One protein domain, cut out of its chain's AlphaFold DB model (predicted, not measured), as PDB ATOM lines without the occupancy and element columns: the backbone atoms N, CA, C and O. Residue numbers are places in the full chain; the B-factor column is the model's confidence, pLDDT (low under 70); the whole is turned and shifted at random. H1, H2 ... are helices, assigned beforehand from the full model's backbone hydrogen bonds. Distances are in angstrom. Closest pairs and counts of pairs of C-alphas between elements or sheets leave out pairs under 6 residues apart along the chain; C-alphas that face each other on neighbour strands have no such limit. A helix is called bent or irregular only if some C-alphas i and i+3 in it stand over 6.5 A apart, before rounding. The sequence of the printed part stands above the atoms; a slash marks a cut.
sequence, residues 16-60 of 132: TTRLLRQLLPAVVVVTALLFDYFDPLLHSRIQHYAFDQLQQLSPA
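This is residues 16 to 60 of the 132 residues of the protein "CHASE2 domain-containing protein" of Candidatus Reidiella endopervernicosa (UniProt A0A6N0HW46). Two long helices, H1 and H2, meet near their ends at about a right angle and make an open V, with a tight one-residue link at its corner. The two arms fold onto nothing else, and a short tail of residues 58 to 60 follows the far end of H2. The printed part has 45 residues with two named helices, H1 then H2, and no named strand; its class is all helix. It is extended, with a radius of gyration of the C-alphas of 16.4 A and spans of 51 by 24 by 9 A.

H1 runs from Thr 16, C-alpha at (65.783, 18.703, 23.133), to Phe 38, C-alpha at (36.961, 29.248, 14.701), and is 31.8 A long from first to last C-alpha. It has a kink of 26 degrees near residue 23. H1 is neither bent nor irregular, but only just: C-alphas 22 and 25 are 6.1 A apart. After Asp 39, H2 runs from Pro 40 to Leu 57, C-alpha at (37.483, 16.827, -13.956), and is 26.1 A long.

H1 and H2 are close but not clearly touching, with 2 pairs of C-alphas within 8 A. Their closest C-alphas, those of Asp 36 and His 43, are 6.6 A apart. Their lines are about perpendicular, at 89 degrees, and their centres are 25.2 A apart. In H2 every O i to N i+4 pair is within hydrogen-bond range; in H1 17 of 19 are.

The C-alphas of Thr 16 and Ala 60, 51.7 A apart, are the two farthest apart. Residues 16 to 34, 37 to 42 and 45 to 60 stand free. The printed part has no cut. Its mean pLDDT is 83.3, and residues 16 to 18 and 41 to 42 are under 70.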
ATOM      1  N   THR A  16      66.556  17.479  23.370       62.94
ATOM      2  CA  THR A  16      65.783  18.703  23.133       62.94
ATOM      3  C   THR A  16      65.560  18.962  21.648       62.94
ATOM      4  O   THR A  16      64.467  19.354  21.268       62.94
ATOM      5  N   THR A  17      66.532  18.659  20.781       66.12
ATOM      6  CA  THR A  17      66.375  18.803  19.322       66.12
ATOM      7  C   THR A  17      65.382  17.810  18.719       66.12
ATOM      8  O   THR A  17      64.678  18.164  17.777       66.12
ATOM      9  N   ARG A  18      65.284  16.580  19.246       69.62
ATOM     10  CA  ARG A  18      64.297  15.587  18.779       69.62
ATOM     11  C   ARG A  18      62.877  15.957  19.199       69.62
ATOM     12  O   ARG A  18      61.974  15.886  18.374       69.62
ATOM     13  N   LEU A  19      62.709  16.396  20.446       71.31
ATOM     14  CA  LEU A  19      61.425  16.872  20.965       71.31
ATOM     15  C   LEU A  19      60.980  18.153  20.256       71.31
ATOM     16  O   LEU A  19      59.846  18.232  19.807       71.31
ATOM     17  N   LEU A  20      61.888  19.110  20.051       75.88
ATOM     18  CA  LEU A  20      61.605  20.338  19.305       75.88
ATOM     19  C   LEU A  20      61.197  20.037  17.854       75.88
ATOM     20  O   LEU A  20      60.252  20.627  17.341       75.88
ATOM     21  N   ARG A  21      61.856  19.062  17.217       77.81
ATOM     22  CA  ARG A  21      61.526  18.601  15.862       77.81
ATOM     23  C   ARG A  21      60.167  17.897  15.773       77.81
ATOM     24  O   ARG A  21      59.556  17.952  14.713       77.81
ATOM     25  N   GLN A  22      59.697  17.240  16.834       79.50
ATOM     26  CA  GLN A  22      58.365  16.619  16.864       79.50
ATOM     27  C   GLN A  22      57.258  17.588  17.295       79.50
ATOM     28  O   GLN A  22      56.137  17.484  16.805       79.50
ATOM     29  N   LEU A  23      57.565  18.560  18.156       86.94
ATOM     30  CA  LEU A  23      56.606  19.574  18.592       86.94
ATOM     31  C   LEU A  23      56.287  20.582  17.487       86.94
ATOM     32  O   LEU A  23      55.163  21.057  17.416       86.94
ATOM     33  N   LEU A  24      57.234  20.872  16.596       89.12
ATOM     34  CA  LEU A  24      57.033  21.823  15.502       89.12
ATOM     35  C   LEU A  24      55.863  21.433  14.566       89.12
ATOM     36  O   LEU A  24      54.945  22.241  14.430       89.12
ATOM     37  N   PRO A  25      55.803  20.221  13.973       90.50
ATOM     38  CA  PRO A  25      54.645  19.818  13.174       90.50
ATOM     39  C   PRO A  25      53.371  19.679  14.018       90.50
ATOM     40  O   PRO A  25      52.296  20.025  13.540       90.50
ATOM     41  N   ALA A  26      53.474  19.237  15.277       90.56
ATOM     42  CA  ALA A  26      52.314  19.122  16.160       90.56
ATOM     43  C   ALA A  26      51.665  20.488  16.442       90.56
ATOM     44  O   ALA A  26      50.449  20.615  16.362       90.56
ATOM     45  N   VAL A  27      52.468  21.524  16.696       93.69
ATOM     46  CA  VAL A  27      51.986  22.899  16.895       93.69
ATOM     47  C   VAL A  27      51.323  23.433  15.628       93.69
ATOM     48  O   VAL A  27      50.261  24.042  15.722       93.69
ATOM     49  N   VAL A  28      51.891  23.173  14.446       92.94
ATOM     50  CA  VAL A  28      51.281  23.577  13.167       92.94
ATOM     51  C   VAL A  28      49.912  22.920  12.977       92.94
ATOM     52  O   VAL A  28      48.947  23.617  12.676       92.94
ATOM     53  N   VAL A  29      49.804  21.609  13.215       90.81
ATOM     54  CA  VAL A  29      48.534  20.873  13.092       90.81
ATOM     55  C   VAL A  29      47.501  21.375  14.101       90.81
ATOM     56  O   VAL A  29      46.369  21.650  13.723       90.81
ATOM     57  N   VAL A  30      47.887  21.549  15.368       92.88
ATOM     58  CA  VAL A  30      46.988  22.073  16.410       92.88
ATOM     59  C   VAL A  30      46.509  23.480  16.053       92.88
ATOM     60  O   VAL A  30      45.322  23.765  16.160       92.88
ATOM     61  N   THR A  31      47.398  24.346  15.569       88.38
ATOM     62  CA  THR A  31      47.037  25.716  15.173       88.38
ATOM     63  C   THR A  31      46.071  25.720  13.988       88.38
ATOM     64  O   THR A  31      45.096  26.465  14.008       88.38
ATOM     65  N   ALA A  32      46.297  24.864  12.988       85.12
ATOM     66  CA  ALA A  32      45.397  24.715  11.847       85.12
ATOM     67  C   ALA A  32      44.006  24.217  12.273       85.12
ATOM     68  O   ALA A  32      43.008  24.764  11.819       85.12
ATOM     69  N   LEU A  33      43.937  23.244  13.189       85.31
ATOM     70  CA  LEU A  33      42.672  22.735  13.730       85.31
ATOM     71  C   LEU A  33      41.911  23.788  14.543       85.31
ATOM     72  O   LEU A  33      40.694  23.881  14.422       85.31
ATOM     73  N   LEU A  34      42.603  24.597  15.357       86.88
ATOM     74  CA  LEU A  34      41.947  25.710  16.049       86.88
ATOM     75  C   LEU A  34      41.417  26.739  15.045       86.88
ATOM     76  O   LEU A  34      40.302  27.216  15.211       86.88
ATOM     77  N   PHE A  35      42.187  27.071  14.008       82.94
ATOM     78  CA  PHE A  35      41.751  28.022  12.984       82.94
ATOM     79  C   PHE A  35      40.503  27.525  12.240       82.94
ATOM     80  O   PHE A  35      39.546  28.276  12.077       82.94
ATOM     81  N   ASP A  36      40.485  26.241  11.880       80.19
ATOM     82  CA  ASP A  36      39.337  25.562  11.271       80.19
ATOM     83  C   ASP A  36      38.103  25.563  12.191       80.19
ATOM     84  O   ASP A  36      36.984  25.810  11.751       80.19
ATOM     85  N   TYR A  37      38.315  25.365  13.496       81.25
ATOM     86  CA  TYR A  37      37.254  25.412  14.502       81.25
ATOM     87  C   TYR A  37      36.640  26.811  14.663       81.25
ATOM     88  O   TYR A  37      35.436  26.933  14.892       81.25
ATOM     89  N   PHE A  38      37.446  27.872  14.559       80.00
ATOM     90  CA  PHE A  38      36.961  29.248  14.701       80.00
ATOM     91  C   PHE A  38      36.336  29.814  13.421       80.00
ATOM     92  O   PHE A  38      35.474  30.686  13.530       80.00
ATOM     93  N   ASP A  39      36.724  29.331  12.235       73.19
ATOM     94  CA  ASP A  39      36.207  29.820  10.950       73.19
ATOM     95  C   ASP A  39      35.606  28.696  10.074       73.19
ATOM     96  O   ASP A  39      36.163  28.312   9.038       73.19
ATOM     97  N   PRO A  40      34.417  28.174  10.444       71.06
ATOM     98  CA  PRO A  40      33.750  27.096   9.704       71.06
ATOM     99  C   PRO A  40      33.340  27.499   8.274       71.06
ATOM    100  O   PRO A  40      33.046  26.646   7.426       71.06
ATOM    101  N   LEU A  41      33.307  28.803   7.980       68.19
ATOM    102  CA  LEU A  41      32.894  29.330   6.682       68.19
ATOM    103  C   LEU A  41      33.995  29.193   5.625       68.19
ATOM    104  O   LEU A  41      33.683  28.915   4.466       68.19
ATOM    105  N   LEU A  42      35.268  29.358   5.998       69.75
ATOM    106  CA  LEU A  42      36.389  29.174   5.070       69.75
ATOM    107  C   LEU A  42      36.557  27.706   4.671       69.75
ATOM    108  O   LEU A  42      36.729  27.416   3.486       69.75
ATOM    109  N   HIS A  43      36.416  26.791   5.631       78.56
ATOM    110  CA  HIS A  43      36.464  25.351   5.387       78.56
ATOM    111  C   HIS A  43      35.430  24.912   4.348       78.56
ATOM    112  O   HIS A  43      35.760  24.300   3.332       78.56
ATOM    113  N   SER A  44      34.174  25.303   4.571       81.25
ATOM    114  CA  SER A  44      33.050  24.921   3.712       81.25
ATOM    115  C   SER A  44      33.229  25.435   2.278       81.25
ATOM    116  O   SER A  44      32.964  24.721   1.316       81.25
ATOM    117  N   ARG A  45      33.750  26.658   2.114       82.25
ATOM    118  CA  ARG A  45      34.017  27.246   0.790       82.25
ATOM    119  C   ARG A  45      35.102  26.495   0.025       82.25
ATOM    120  O   ARG A  45      34.937  26.255  -1.169       82.25
ATOM    121  N   ILE A  46      36.190  26.126   0.700       85.50
ATOM    122  CA  ILE A  46      37.279  25.355   0.087       85.50
ATOM    123  C   ILE A  46      36.774  23.972  -0.317       85.50
ATOM    124  O   ILE A  46      37.064  23.525  -1.424       85.50
ATOM    125  N   GLN A  47      35.986  23.320   0.542       86.31
ATOM    126  CA  GLN A  47      35.393  22.025   0.225       86.31
ATOM    127  C   GLN A  47      34.476  22.089  -0.995       86.31
ATOM    128  O   GLN A  47      34.633  21.273  -1.898       86.31
ATOM    129  N   HIS A  48      33.554  23.055  -1.049       87.81
ATOM    130  CA  HIS A  48      32.635  23.190  -2.182       87.81
ATOM    131  C   HIS A  48      33.400  23.442  -3.481       87.81
ATOM    132  O   HIS A  48      33.188  22.743  -4.463       87.81
ATOM    133  N   TYR A  49      34.370  24.357  -3.456       89.31
ATOM    134  CA  TYR A  49      35.195  24.636  -4.626       89.31
ATOM    135  C   TYR A  49      35.994  23.408  -5.086       89.31
ATOM    136  O   TYR A  49      36.042  23.097  -6.274       89.31
ATOM    137  N   ALA A  50      36.612  22.682  -4.152       89.06
ATOM    138  CA  ALA A  50      37.342  21.458  -4.469       89.06
ATOM    139  C   ALA A  50      36.418  20.378  -5.053       89.06
ATOM    140  O   ALA A  50      36.805  19.679  -5.989       89.06
ATOM    141  N   PHE A  51      35.199  20.263  -4.524       88.56
ATOM    142  CA  PHE A  51      34.192  19.330  -5.005       88.56
ATOM    143  C   PHE A  51      33.726  19.672  -6.422       88.56
ATOM    144  O   PHE A  51      33.727  18.789  -7.279       88.56
ATOM    145  N   ASP A  52      33.432  20.944  -6.701       90.38
ATOM    146  CA  ASP A  52      33.043  21.417  -8.035       90.38
ATOM    147  C   ASP A  52      34.133  21.107  -9.073       90.38
ATOM    148  O   ASP A  52      33.855  20.563 -10.143       90.38
ATOM    149  N   GLN A  53      35.398  21.380  -8.735       92.56
ATOM    150  CA  GLN A  53      36.532  21.079  -9.612       92.56
ATOM    151  C   GLN A  53      36.687  19.573  -9.849       92.56
ATOM    152  O   GLN A  53      36.948  19.146 -10.973       92.56
ATOM    153  N   LEU A  54      36.511  18.753  -8.811       89.12
ATOM    154  CA  LEU A  54      36.607  17.302  -8.943       89.12
ATOM    155  C   LEU A  54      35.475  16.736  -9.814       89.12
ATOM    156  O   LEU A  54      35.736  15.868 -10.645       89.12
ATOM    157  N   GLN A  55      34.249  17.251  -9.676       88.56
ATOM    158  CA  GLN A  55      33.110  16.851 -10.509       88.56
ATOM    159  C   GLN A  55      33.283  17.247 -11.978       88.56
ATOM    160  O   GLN A  55      32.892  16.489 -12.862       88.56
ATOM    161  N   GLN A  56      33.893  18.404 -12.252       89.88
ATOM    162  CA  GLN A  56      34.212  18.820 -13.620       89.88
ATOM    163  C   GLN A  56      35.314  17.961 -14.248       89.88
ATOM    164  O   GLN A  56      35.235  17.626 -15.428       89.88
ATOM    165  N   LEU A  57      36.346  17.614 -13.474       90.94
ATOM    166  CA  LEU A  57      37.483  16.827 -13.956       90.94
ATOM    167  C   LEU A  57      37.162  15.336 -14.107       90.94
ATOM    168  O   LEU A  57      37.721  14.682 -14.984       90.94
ATOM    169  N   SER A  58      36.271  14.798 -13.274       88.25
ATOM    170  CA  SER A  58      35.834  13.402 -13.330       88.25
ATOM    171  C   SER A  58      34.305  13.304 -13.342       88.25
ATOM    172  O   SER A  58      33.719  12.834 -12.359       88.25
ATOM    173  N   PRO A  59      33.639  13.710 -14.440       85.31
ATOM    174  CA  PRO A  59      32.209  13.491 -14.589       85.31
ATOM    175  C   PRO A  59      31.906  11.996 -14.473       85.31
ATOM    176  O   PRO A  59      32.610  11.168 -15.058       85.31
ATOM    177  N   ALA A  60      30.861  11.638 -13.729       81.19
ATOM    178  CA  ALA A  60      30.418  10.251 -13.683       81.19
ATOM    179  C   ALA A  60      30.005   9.814 -15.104       81.19
ATOM    180  O   ALA A  60      29.203  10.514 -15.732       81.19
TER     181      ALA A  60